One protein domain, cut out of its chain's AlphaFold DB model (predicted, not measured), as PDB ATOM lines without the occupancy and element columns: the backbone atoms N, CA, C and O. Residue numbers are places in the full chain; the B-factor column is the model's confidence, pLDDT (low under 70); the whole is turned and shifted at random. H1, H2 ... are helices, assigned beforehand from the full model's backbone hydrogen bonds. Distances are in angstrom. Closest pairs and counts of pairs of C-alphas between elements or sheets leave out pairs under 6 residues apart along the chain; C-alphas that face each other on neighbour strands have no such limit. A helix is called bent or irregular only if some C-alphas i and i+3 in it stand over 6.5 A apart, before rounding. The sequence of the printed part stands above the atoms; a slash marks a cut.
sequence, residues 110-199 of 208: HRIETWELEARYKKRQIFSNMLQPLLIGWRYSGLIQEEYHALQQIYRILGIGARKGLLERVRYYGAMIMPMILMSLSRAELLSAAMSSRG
ATOM      1  N   HIS A 110      21.749 -14.283 -35.520       69.75
ATOM      2  CA  HIS A 110      20.803 -14.991 -34.662       69.75
ATOM      3  C   HIS A 110      19.795 -15.820 -35.474       69.75
ATOM      4  O   HIS A 110      19.501 -16.966 -35.134       69.75
ATOM      5  N   ARG A 111      19.296 -15.296 -36.602       71.38
ATOM      6  CA  ARG A 111      18.390 -16.068 -37.470       71.38
ATOM      7  C   ARG A 111      19.068 -17.266 -38.125       71.38
ATOM      8  O   ARG A 111      18.476 -18.343 -38.149       71.38
ATOM      9  N   ILE A 112      20.281 -17.101 -38.643       69.75
ATOM     10  CA  ILE A 112      21.024 -18.202 -39.260       69.75
ATOM     11  C   ILE A 112      21.352 -19.267 -38.201       69.75
ATOM     12  O   ILE A 112      21.161 -20.449 -38.471       69.75
ATOM     13  N   GLU A 113      21.723 -18.874 -36.981       68.62
ATOM     14  CA  GLU A 113      21.927 -19.792 -35.849       68.62
ATOM     15  C   GLU A 113      20.642 -20.554 -35.485       68.62
ATOM     16  O   GLU A 113      20.666 -21.778 -35.343       68.62
ATOM     17  N   THR A 114      19.489 -19.876 -35.408       73.69
ATOM     18  CA  THR A 114      18.205 -20.566 -35.173       73.69
ATOM     19  C   THR A 114      17.859 -21.546 -36.296       73.69
ATOM     20  O   THR A 114      17.392 -22.651 -36.024       73.69
ATOM     21  N   TRP A 115      18.148 -21.197 -37.553       70.12
ATOM     22  CA  TRP A 115      17.973 -22.108 -38.684       70.12
ATOM     23  C   TRP A 115      18.931 -23.296 -38.636       70.12
ATOM     24  O   TRP A 115      18.526 -24.395 -39.011       70.12
ATOM     25  N   GLU A 116      20.160 -23.116 -38.145       68.19
ATOM     26  CA  GLU A 116      21.086 -24.223 -37.894       68.19
ATOM     27  C   GLU A 116      20.503 -25.212 -36.892       68.19
ATOM     28  O   GLU A 116      20.457 -26.418 -37.148       68.19
ATOM     29  N   LEU A 117      20.037 -24.691 -35.755       68.81
ATOM     30  CA  LEU A 117      19.472 -25.485 -34.671       68.81
ATOM     31  C   LEU A 117      18.224 -26.234 -35.142       68.81
ATOM     32  O   LEU A 117      18.103 -27.438 -34.907       68.81
ATOM     33  N   GLU A 118      17.339 -25.568 -35.883       70.12
ATOM     34  CA  GLU A 118      16.168 -26.204 -36.486       70.12
ATOM     35  C   GLU A 118      16.534 -27.264 -37.532       70.12
ATOM     36  O   GLU A 118      15.905 -28.325 -37.579       70.12
ATOM     37  N   ALA A 119      17.529 -27.000 -38.384       67.62
ATOM     38  CA  ALA A 119      17.978 -27.944 -39.404       67.62
ATOM     39  C   ALA A 119      18.594 -29.199 -38.772       67.62
ATOM     40  O   ALA A 119      18.283 -30.314 -39.209       67.62
ATOM     41  N   ARG A 120      19.399 -29.027 -37.714       65.50
ATOM     42  CA  ARG A 120      19.949 -30.122 -36.901       65.50
ATOM     43  C   ARG A 120      18.837 -30.914 -36.216       65.50
ATOM     44  O   ARG A 120      18.814 -32.138 -36.331       65.50
ATOM     45  N   TYR A 121      17.880 -30.232 -35.583       65.38
ATOM     46  CA  TYR A 121      16.750 -30.869 -34.897       65.38
ATOM     47  C   TYR A 121      15.864 -31.680 -35.856       65.38
ATOM     48  O   TYR A 121      15.481 -32.809 -35.561       65.38
ATOM     49  N   LYS A 122      15.594 -31.152 -37.056       70.88
ATOM     50  CA  LYS A 122      14.782 -31.817 -38.094       70.88
ATOM     51  C   LYS A 122      15.565 -32.850 -38.926       70.88
ATOM     52  O   LYS A 122      15.050 -33.293 -39.951       70.88
ATOM     53  N   LYS A 123      16.799 -33.213 -38.537       63.44
ATOM     54  CA  LYS A 123      17.709 -34.119 -39.276       63.44
ATOM     55  C   LYS A 123      17.901 -33.751 -40.759       63.44
ATOM     56  O   LYS A 123      18.173 -34.610 -41.596       63.44
ATOM     57  N   ARG A 124      17.797 -32.468 -41.117       62.16
ATOM     58  CA  ARG A 124      18.055 -31.990 -42.486       62.16
ATOM     59  C   ARG A 124      19.559 -31.773 -42.672       62.16
ATOM     60  O   ARG A 124      20.034 -30.639 -42.683       62.16
ATOM     61  N   GLN A 125      20.302 -32.871 -42.810       58.62
ATOM     62  CA  GLN A 125      21.774 -32.885 -42.855       58.62
ATOM     63  C   GLN A 125      22.372 -31.955 -43.929       58.62
ATOM     64  O   GLN A 125      23.356 -31.270 -43.663       58.62
ATOM     65  N   ILE A 126      21.740 -31.853 -45.105       58.47
ATOM     66  CA  ILE A 126      22.222 -31.009 -46.217       58.47
ATOM     67  C   ILE A 126      22.291 -29.527 -45.809       58.47
ATOM     68  O   ILE A 126      23.266 -28.842 -46.110       58.47
ATOM     69  N   PHE A 127      21.291 -29.038 -45.068       60.78
ATOM     70  CA  PHE A 127      21.254 -27.646 -44.616       60.78
ATOM     71  C   PHE A 127      22.283 -27.372 -43.514       60.78
ATOM     72  O   PHE A 127      22.904 -26.315 -43.519       60.78
ATOM     73  N   SER A 128      22.522 -28.331 -42.612       62.56
ATOM     74  CA  SER A 128      23.505 -28.170 -41.530       62.56
ATOM     75  C   SER A 128      24.945 -28.069 -42.051       62.56
ATOM     76  O   SER A 128      25.723 -27.273 -41.527       62.56
ATOM     77  N   ASN A 129      25.301 -28.835 -43.089       68.62
ATOM     78  CA  ASN A 129      26.676 -28.886 -43.604       68.62
ATOM     79  C   ASN A 129      27.089 -27.622 -44.371       68.62
ATOM     80  O   ASN A 129      28.264 -27.271 -44.376       68.62
ATOM     81  N   MET A 130      26.142 -26.924 -45.005       70.12
ATOM     82  CA  MET A 130      26.425 -25.671 -45.723       70.12
ATOM     83  C   MET A 130      26.361 -24.439 -44.821       70.12
ATOM     84  O   MET A 130      27.040 -23.443 -45.068       70.12
ATOM     85  N   LEU A 131      25.538 -24.494 -43.776       75.12
ATOM     86  CA  LEU A 131      25.238 -23.330 -42.958       75.12
ATOM     87  C   LEU A 131      26.357 -23.016 -41.957       75.12
ATOM     88  O   LEU A 131      26.658 -21.847 -41.725       75.12
ATOM     89  N   GLN A 132      27.057 -24.035 -41.455       77.75
ATOM     90  CA  GLN A 132      28.208 -23.828 -40.580       77.75
ATOM     91  C   GLN A 132      29.380 -23.095 -41.278       77.75
ATOM     92  O   GLN A 132      29.842 -22.090 -40.730       77.75
ATOM     93  N   PRO A 133      29.868 -23.504 -42.472       83.38
ATOM     94  CA  PRO A 133      30.876 -22.732 -43.204       83.38
ATOM     95  C   PRO A 133      30.432 -21.297 -43.511       83.38
ATOM     96  O   PRO A 133      31.247 -20.380 -43.441       83.38
ATOM     97  N   LEU A 134      29.143 -21.087 -43.804       83.50
ATOM     98  CA  LEU A 134      28.580 -19.758 -44.050       83.50
ATOM     99  C   LEU A 134      28.644 -18.869 -42.797       83.50
ATOM    100  O   LEU A 134      29.062 -17.717 -42.891       83.50
ATOM    101  N   LEU A 135      28.274 -19.405 -41.631       80.69
ATOM    102  CA  LEU A 135      28.365 -18.704 -40.346       80.69
ATOM    103  C   LEU A 135      29.808 -18.356 -39.983       80.69
ATOM    104  O   LEU A 135      30.087 -17.231 -39.565       80.69
ATOM    105  N   ILE A 136      30.730 -19.302 -40.181       85.38
ATOM    106  CA  ILE A 136      32.163 -19.064 -39.992       85.38
ATOM    107  C   ILE A 136      32.613 -17.933 -40.925       85.38
ATOM    108  O   ILE A 136      33.166 -16.944 -40.451       85.38
ATOM    109  N   GLY A 137      32.317 -18.020 -42.224       87.94
ATOM    110  CA  GLY A 137      32.680 -16.987 -43.196       87.94
ATOM    111  C   GLY A 137      32.115 -15.607 -42.845       87.94
ATOM    112  O   GLY A 137      32.841 -14.614 -42.885       87.94
ATOM    113  N   TRP A 138      30.850 -15.538 -42.422       84.50
ATOM    114  CA  TRP A 138      30.222 -14.288 -41.992       84.50
ATOM    115  C   TRP A 138      30.914 -13.694 -40.762       84.50
ATOM    116  O   TRP A 138      31.252 -12.511 -40.761       84.50
ATOM    117  N   ARG A 139      31.197 -14.508 -39.739       84.25
ATOM    118  CA  ARG A 139      31.879 -14.058 -38.517       84.25
ATOM    119  C   ARG A 139      33.310 -13.587 -38.782       84.25
ATOM    120  O   ARG A 139      33.750 -12.616 -38.171       84.25
ATOM    121  N   TYR A 140      34.026 -14.251 -39.687       89.81
ATOM    122  CA  TYR A 140      35.394 -13.878 -40.057       89.81
ATOM    123  C   TYR A 140      35.464 -12.703 -41.044       89.81
ATOM    124  O   TYR A 140      36.537 -12.131 -41.206       89.81
ATOM    125  N   SER A 141      34.351 -12.290 -41.664       89.38
ATOM    126  CA  SER A 141      34.346 -11.199 -42.653       89.38
ATOM    127  C   SER A 141      34.901  -9.877 -42.106       89.38
ATOM    128  O   SER A 141      35.738  -9.252 -42.757       89.38
ATOM    129  N   GLY A 142      34.503  -9.485 -40.891       89.25
ATOM    130  CA  GLY A 142      35.009  -8.276 -40.234       89.25
ATOM    131  C   GLY A 142      36.502  -8.368 -39.912       89.25
ATOM    132  O   GLY A 142      37.251  -7.431 -40.156       89.25
ATOM    133  N   LEU A 143      36.958  -9.537 -39.464       90.75
ATOM    134  CA  LEU A 143      38.367  -9.778 -39.159       90.75
ATOM    135  C   LEU A 143      39.249  -9.717 -40.413       90.75
ATOM    136  O   LEU A 143      40.302  -9.087 -40.401       90.75
ATOM    137  N   ILE A 144      38.793 -10.309 -41.520       92.25
ATOM    138  CA  ILE A 144      39.467 -10.220 -42.824       92.25
ATOM    139  C   ILE A 144      39.536  -8.758 -43.288       92.25
ATOM    140  O   ILE A 144      40.533  -8.333 -43.873       92.25
ATOM    141  N   GLN A 145      38.498  -7.960 -43.018       93.19
ATOM    142  CA  GLN A 145      38.503  -6.533 -43.334       93.19
ATOM    143  C   GLN A 145      39.550  -5.765 -42.508       93.19
ATOM    144  O   GLN A 145      40.256  -4.915 -43.057       93.19
ATOM    145  N   GLU A 146      39.685  -6.062 -41.217       94.56
ATOM    146  CA  GLU A 146      40.720  -5.472 -40.358       94.56
ATOM    147  C   GLU A 146      42.132  -5.831 -40.839       94.56
ATOM    148  O   GLU A 146      42.982  -4.948 -40.974       94.56
ATOM    149  N   GLU A 147      42.370  -7.099 -41.182       93.06
ATOM    150  CA  GLU A 147      43.651  -7.559 -41.737       93.06
ATOM    151  C   GLU A 147      43.978  -6.892 -43.068       93.06
ATOM    152  O   GLU A 147      45.109  -6.456 -43.287       93.06
ATOM    153  N   TYR A 148      42.979  -6.745 -43.937       94.19
ATOM    154  CA  TYR A 148      43.131  -6.007 -45.181       94.19
ATOM    155  C   TYR A 148      43.564  -4.558 -44.923       94.19
ATOM    156  O   TYR A 148      44.488  -4.064 -45.574       94.19
ATOM    157  N   HIS A 149      42.953  -3.876 -43.953       94.31
ATOM    158  CA  HIS A 149      43.345  -2.515 -43.590       94.31
ATOM    159  C   HIS A 149      44.748  -2.447 -42.971       94.31
ATOM    160  O   HIS A 149      45.510  -1.538 -43.311       94.31
ATOM    161  N   ALA A 150      45.128  -3.414 -42.135       93.94
ATOM    162  CA  ALA A 150      46.483  -3.513 -41.591       93.94
ATOM    163  C   ALA A 150      47.521  -3.736 -42.706       93.94
ATOM    164  O   ALA A 150      48.536  -3.040 -42.769       93.94
ATOM    165  N   LEU A 151      47.235  -4.630 -43.656       93.00
ATOM    166  CA  LEU A 151      48.096  -4.889 -44.809       93.00
ATOM    167  C   LEU A 151      48.250  -3.643 -45.692       93.00
ATOM    168  O   LEU A 151      49.356  -3.321 -46.132       93.00
ATOM    169  N   GLN A 152      47.164  -2.894 -45.905       92.81
ATOM    170  CA  GLN A 152      47.219  -1.609 -46.604       92.81
ATOM    171  C   GLN A 152      48.117  -0.587 -45.906       92.81
ATOM    172  O   GLN A 152      48.842   0.150 -46.579       92.81
ATOM    173  N   GLN A 153      48.085  -0.527 -44.574       92.38
ATOM    174  CA  GLN A 153      48.954   0.362 -43.804       92.38
ATOM    175  C   GLN A 153      50.424  -0.049 -43.923       92.38
ATOM    176  O   GLN A 153      51.266   0.815 -44.168       92.38
ATOM    177  N   ILE A 154      50.728  -1.347 -43.850       92.50
ATOM    178  CA  ILE A 154      52.087  -1.876 -44.049       92.50
ATOM    179  C   ILE A 154      52.615  -1.483 -45.434       92.50
ATOM    180  O   ILE A 154      53.705  -0.925 -45.547       92.50
ATOM    181  N   TYR A 155      51.826  -1.696 -46.489       91.12
ATOM    182  CA  TYR A 155      52.219  -1.341 -47.857       91.12
ATOM    183  C   TYR A 155      52.465   0.163 -48.003       91.12
ATOM    184  O   TYR A 155      53.446   0.573 -48.625       91.12
ATOM    185  N   ARG A 156      51.631   0.992 -47.363       89.44
ATOM    186  CA  ARG A 156      51.829   2.445 -47.322       89.44
ATOM    187  C   ARG A 156      53.143   2.830 -46.632       89.44
ATOM    188  O   ARG A 156      53.835   3.699 -47.153       89.44
ATOM    189  N   ILE A 157      53.493   2.200 -45.507       91.69
ATOM    190  CA  ILE A 157      54.760   2.444 -44.786       91.69
ATOM    191  C   ILE A 157      55.962   2.051 -45.653       91.69
ATOM    192  O   ILE A 157      56.945   2.782 -45.712       91.69
ATOM    193  N   LEU A 158      55.855   0.944 -46.389       88.56
ATOM    194  CA  LEU A 158      56.882   0.476 -47.323       88.56
ATOM    195  C   LEU A 158      56.987   1.329 -48.604       88.56
ATOM    196  O   LEU A 158      57.771   1.009 -49.494       88.56
ATOM    197  N   GLY A 159      56.181   2.387 -48.743       86.69
ATOM    198  CA  GLY A 159      56.135   3.221 -49.947       86.69
ATOM    199  C   GLY A 159      55.495   2.531 -51.159       86.69
ATOM    200  O   GLY A 159      55.489   3.081 -52.264       86.69
ATOM    201  N   ILE A 160      54.918   1.343 -50.974       82.44
ATOM    202  CA  ILE A 160      54.203   0.592 -52.002       82.44
ATOM    203  C   ILE A 160      52.774   1.139 -52.034       82.44
ATOM    204  O   ILE A 160      51.899   0.708 -51.291       82.44
ATOM    205  N   GLY A 161      52.542   2.155 -52.865       74.25
ATOM    206  CA  GLY A 161      51.235   2.797 -53.018       74.25
ATOM    207  C   GLY A 161      50.510   2.396 -54.303       74.25
ATOM    208  O   GLY A 161      51.133   2.121 -55.329       74.25
ATOM    209  N   ALA A 162      49.176   2.448 -54.275       70.25
ATOM    210  CA  ALA A 162      48.358   2.384 -55.482       70.25
ATOM    211  C   ALA A 162      48.635   3.621 -56.355       70.25
ATOM    212  O   ALA A 162      48.140   4.719 -56.089       70.25
ATOM    213  N   ARG A 163      49.461   3.456 -57.390       79.00
ATOM    214  CA  ARG A 163      49.773   4.524 -58.346       79.00
ATOM    215  C   ARG A 163      48.555   4.865 -59.222       79.00
ATOM    216  O   ARG A 163      47.528   4.181 -59.206       79.00
ATOM    217  N   LYS A 164      48.635   5.983 -59.955       80.19
ATOM    218  CA  LYS A 164      47.493   6.551 -60.699       80.19
ATOM    219  C   LYS A 164      47.037   5.680 -61.884       80.19
ATOM    220  O   LYS A 164      45.891   5.834 -62.303       80.19
ATOM    221  N   GLY A 165      47.860   4.757 -62.391       88.56
ATOM    222  CA  GLY A 165      47.493   3.889 -63.514       88.56
ATOM    223  C   GLY A 165      46.538   2.748 -63.139       88.56
ATOM    224  O   GLY A 165      46.708   2.097 -62.112       88.56
ATOM    225  N   LEU A 166      45.564   2.443 -64.008       87.81
ATOM    226  CA  LEU A 166      44.666   1.284 -63.845       87.81
ATOM    227  C   LEU A 166      45.451  -0.030 -63.715       87.81
ATOM    228  O   LEU A 166      45.182  -0.822 -62.816       87.81
ATOM    229  N   LEU A 167      46.466  -0.225 -64.564       90.62
ATOM    230  CA  LEU A 167      47.322  -1.412 -64.530       90.62
ATOM    231  C   LEU A 167      48.118  -1.509 -63.220       90.62
ATOM    232  O   LEU A 167      48.254  -2.586 -62.645       90.62
ATOM    233  N   GLU A 168      48.622  -0.379 -62.724       88.06
ATOM    234  CA  GLU A 168      49.380  -0.326 -61.473       88.06
ATOM    235  C   GLU A 168      48.484  -0.610 -60.264       88.06
ATOM    236  O   GLU A 168      48.914  -1.301 -59.344       88.06
ATOM    237  N   ARG A 169      47.219  -0.163 -60.284       87.88
ATOM    238  CA  ARG A 169      46.223  -0.529 -59.263       87.88
ATOM    239  C   ARG A 169      45.932  -2.020 -59.262       87.88
ATOM    240  O   ARG A 169      45.904  -2.622 -58.195       87.88
ATOM    241  N   VAL A 170      45.744  -2.624 -60.435       90.25
ATOM    242  CA  VAL A 170      45.512  -4.073 -60.539       90.25
ATOM    243  C   VAL A 170      46.711  -4.846 -59.998       90.25
ATOM    244  O   VAL A 170      46.524  -5.754 -59.197       90.25
ATOM    245  N   ARG A 171      47.938  -4.454 -60.360       88.31
ATOM    246  CA  ARG A 171      49.162  -5.067 -59.817       88.31
ATOM    247  C   ARG A 171      49.269  -4.899 -58.301       88.31
ATOM    248  O   ARG A 171      49.606  -5.856 -57.614       88.31
ATOM    249  N   TYR A 172      48.942  -3.717 -57.786       90.25
ATOM    250  CA  TYR A 172      48.936  -3.423 -56.355       90.25
ATOM    251  C   TYR A 172      47.954  -4.317 -55.586       90.25
ATOM    252  O   TYR A 172      48.351  -4.993 -54.641       90.25
ATOM    253  N   TYR A 173      46.690  -4.376 -56.013       90.44
ATOM    254  CA  TYR A 173      45.699  -5.241 -55.369       90.44
ATOM    255  C   TYR A 173      46.022  -6.723 -55.571       90.44
ATOM    256  O   TYR A 173      45.874  -7.505 -54.640       90.44
ATOM    257  N   GLY A 174      46.534  -7.100 -56.745       90.31
ATOM    258  CA  GLY A 174      47.001  -8.455 -57.029       90.31
ATOM    259  C   GLY A 174      48.089  -8.920 -56.061       90.31
ATOM    260  O   GLY A 174      48.008 -10.028 -55.538       90.31
ATOM    261  N   ALA A 175      49.056  -8.053 -55.748       89.50
ATOM    262  CA  ALA A 175      50.105  -8.350 -54.774       89.50
ATOM    263  C   ALA A 175      49.560  -8.552 -53.347       89.50
ATOM    264  O   ALA A 175      50.107  -9.356 -52.598       89.50
ATOM    265  N   MET A 176      48.463  -7.878 -52.983       92.25
ATOM    266  CA  MET A 176      47.818  -8.023 -51.670       92.25
ATOM    267  C   MET A 176      46.995  -9.304 -51.520       92.25
ATOM    268  O   MET A 176      46.813  -9.777 -50.399       92.25
ATOM    269  N   ILE A 177      46.507  -9.885 -52.619       93.94
ATOM    270  CA  ILE A 177      45.673 -11.093 -52.571       93.94
ATOM    271  C   ILE A 177      46.449 -12.269 -51.974       93.94
ATOM    272  O   ILE A 177      45.913 -12.980 -51.126       93.94
ATOM    273  N   MET A 178      47.711 -12.466 -52.368       93.12
ATOM    274  CA  MET A 178      48.483 -13.626 -51.915       93.12
ATOM    275  C   MET A 178      48.720 -13.630 -50.388       93.12
ATOM    276  O   MET A 178      48.389 -14.634 -49.754       93.12
ATOM    277  N   PRO A 179      49.194 -12.537 -49.749       94.06
ATOM    278  CA  PRO A 179      49.266 -12.449 -48.290       94.06
ATOM    279  C   PRO A 179      47.922 -12.688 -47.596       94.06
ATOM    280  O   PRO A 179      47.867 -13.435 -46.624       94.06
ATOM    281  N   MET A 180      46.834 -12.109 -48.118       95.00
ATOM    282  CA  MET A 180      45.492 -12.285 -47.551       95.00
ATOM    283  C   MET A 180      45.032 -13.747 -47.591       95.00
ATOM    284  O   MET A 180      44.443 -14.234 -46.625       95.00
ATOM    285  N   ILE A 181      45.322 -14.467 -48.681       95.25
ATOM    286  CA  ILE A 181      45.017 -15.900 -48.799       95.25
ATOM    287  C   ILE A 181      45.820 -16.701 -47.772       95.25
ATOM    288  O   ILE A 181      45.241 -17.531 -47.077       95.25
ATOM    289  N   LEU A 182      47.120 -16.437 -47.630       95.12
ATOM    290  CA  LEU A 182      47.966 -17.139 -46.655       95.12
ATOM    291  C   LEU A 182      47.503 -16.892 -45.211       95.12
ATOM    292  O   LEU A 182      47.401 -17.837 -44.425       95.12
ATOM    293  N   MET A 183      47.149 -15.648 -44.872       93.25
ATOM    294  CA  MET A 183      46.562 -15.307 -43.570       93.25
ATOM    295  C   MET A 183      45.238 -16.052 -43.351       93.25
ATOM    296  O   MET A 183      45.040 -16.674 -42.309       93.25
ATOM    297  N   SER A 184      44.370 -16.086 -44.363       93.69
ATOM    298  CA  SER A 184      43.078 -16.780 -44.284       93.69
ATOM    299  C   SER A 184      43.230 -18.297 -44.124       93.69
ATOM    300  O   SER A 184      42.519 -18.899 -43.319       93.69
ATOM    301  N   LEU A 185      44.171 -18.920 -44.843       95.31
ATOM    302  CA  LEU A 185      44.460 -20.354 -44.743       95.31
ATOM    303  C   LEU A 185      45.006 -20.723 -43.364       95.31
ATOM    304  O   LEU A 185      44.481 -21.638 -42.734       95.31
ATOM    305  N   SER A 186      45.981 -19.968 -42.850       94.81
ATOM    306  CA  SER A 186      46.531 -20.226 -41.511       94.81
ATOM    307  C   SER A 186      45.458 -20.129 -40.418       94.81
ATOM    308  O   SER A 186      45.402 -20.958 -39.510       94.81
ATOM    309  N   ARG A 187      44.523 -19.176 -40.534       92.19
ATOM    310  CA  ARG A 187      43.364 -19.081 -39.635       92.19
ATOM    311  C   ARG A 187      42.412 -20.260 -39.778       92.19
ATOM    312  O   ARG A 187      41.912 -20.743 -38.766       92.19
ATOM    313  N   ALA A 188      42.147 -20.708 -41.002       92.88
ATOM    314  CA  ALA A 188      41.288 -21.862 -41.238       92.88
ATOM    315  C   ALA A 188      41.877 -23.134 -40.607       92.88
ATOM    316  O   ALA A 188      41.141 -23.893 -39.976       92.88
ATOM    317  N   GLU A 189      43.194 -23.331 -40.698       94.19
ATOM    318  CA  GLU A 189      43.901 -24.439 -40.044       94.19
ATOM    319  C   GLU A 189      43.802 -24.359 -38.516       94.19
ATOM    320  O   GLU A 189      43.400 -25.332 -37.872       94.19
ATOM    321  N   LEU A 190      44.079 -23.188 -37.932       93.94
ATOM    322  CA  LEU A 190      43.955 -22.964 -36.487       93.94
ATOM    323  C   LEU A 190      42.521 -23.186 -35.989       93.94
ATOM    324  O   LEU A 190      42.309 -23.821 -34.953       93.94
ATOM    325  N   LEU A 191      41.529 -22.690 -36.730       92.81
ATOM    326  CA  LEU A 191      40.119 -22.875 -36.408       92.81
ATOM    327  C   LEU A 191      39.726 -24.351 -36.491       92.81
ATOM    328  O   LEU A 191      39.066 -24.852 -35.585       92.81
ATOM    329  N   SER A 192      40.155 -25.048 -37.541       90.88
ATOM    330  CA  SER A 192      39.904 -26.477 -37.728       90.88
ATOM    331  C   SER A 192      40.484 -27.302 -36.574       90.88
ATOM    332  O   SER A 192      39.773 -28.106 -35.963       90.88
ATOM    333  N   ALA A 193      41.733 -27.031 -36.181       92.25
ATOM    334  CA  ALA A 193      42.375 -27.677 -35.038       92.25
ATOM    335  C   ALA A 193      41.635 -27.394 -33.717       92.25
ATOM    336  O   ALA A 193      41.376 -28.313 -32.936       92.25
ATOM    337  N   ALA A 194      41.231 -26.141 -33.482       92.50
ATOM    338  CA  ALA A 194      40.473 -25.748 -32.293       92.50
ATOM    339  C   ALA A 194      39.057 -26.351 -32.253       92.50
ATOM    340  O   ALA A 194      38.529 -26.656 -31.184       92.50
ATOM    341  N   MET A 195      38.418 -26.525 -33.408       89.81
ATOM    342  CA  MET A 195      37.123 -27.195 -33.508       89.81
ATOM    343  C   MET A 195      37.258 -28.691 -33.229       89.81
ATOM    344  O   MET A 195      36.473 -29.243 -32.455       89.81
ATOM    345  N   SER A 196      38.281 -29.333 -33.796       87.25
ATOM    346  CA  SER A 196      38.571 -30.747 -33.558       87.25
ATOM    347  C   SER A 196      38.853 -31.030 -32.077       87.25
ATOM    348  O   SER A 196      38.271 -31.956 -31.513       87.25
ATOM    349  N   SER A 197      39.643 -30.181 -31.406       90.88
ATOM    350  CA  SER A 197      39.951 -30.339 -29.974       90.88
ATOM    351  C   SER A 197      38.732 -30.163 -29.063       90.88
ATOM    352  O   SER A 197      38.649 -30.791 -28.011       90.88
ATOM    353  N   ARG A 198      37.743 -29.368 -29.485       86.06
ATOM    354  CA  ARG A 198      36.448 -29.208 -28.799       86.06
ATOM    355  C   ARG A 198      35.458 -30.342 -29.083       86.06
ATOM    356  O   ARG A 198      34.309 -30.263 -28.655       86.06
ATOM    357  N   GLY A 199      35.875 -31.385 -29.801       80.19
ATOM    358  CA  GLY A 199      35.033 -32.535 -30.123       80.19
ATOM    359  C   GLY A 199      34.058 -32.286 -31.273       80.19
ATOM    360  O   GLY A 199      33.101 -33.048 -31.432       80.19
TER     361      GLY A 199
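Overview. This is residues 110 to 199 of the 208 residues of an uncharacterized protein of Candidatus Marinimicrobia bacterium (UniProt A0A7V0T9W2). Two long helices, H2 and H3, cross as an X, meeting where the arm H2b passes the middle of H3, and at one end of the long axis the short H1 folds back along the arm H2a as a helical hairpin. Here are 90 residues with three named helices, H1, H2 and H3 in chain order, and no named strand: an all-helix domain. It is elongated, spanning 55 by 28 by 19 A, and only just loose, close to extended, with a radius of gyration of the C-alphas of 18.3 A.

Along the chain. Find C-alpha 110 at (20.803, -14.991, -34.662); from there H1 runs to residue 121, 16.4 A. H2, residues 125 to 157, was assigned as one helix by its hydrogen bonds but is bent: C-alphas 139 and 142 are 6.8 A apart. Its arm H2a, residues 125 to 139, is 21.8 A long, and H2b, residues 142 to 157, 22.9 A. H3 runs 46.6 A from residue 166 to C-alpha 197 at (39.951, -30.339, -29.974); it is neither bent nor irregular, but only just: C-alphas 175 and 178 are 6.2 A apart.

Arrangement. H1 and H2a form a hairpin and touch, closest at the C-alphas of Glu 116 and Ser 128, 5.9 A, with a shallow tilt of 24 degrees, opposite ways. H2a and H2b stand at a steep tilt of 37 degrees, only just past shallow. Look next at residues 144 to 151 of H2b and 176 to 184 of H3: with these alone the two touch, closest at the C-alphas of Tyr 148 and Met 180, 7.1 A, at a steep tilt of 45 degrees, opposite ways. H3 is apart from H1 and H2a. In H1 and H2b every O i to N i+4 pair is within hydrogen-bond range; in H2a 8 of 11 are, in H3 26 of 28.

Size, cuts and confidence. The C-alphas of Lys 122 and Gly 159, the two farthest apart, are 55.5 A apart. The printed part has no cut, and no link is long. Residues 192 to 199, of which 192 to 197 belong to H3, stand free. Mean pLDDT of the printed part is 84.0; look for values under 70 at residues 110, 112 to 113, 116 to 117, 119 to 121 and 123 to 129 of this model.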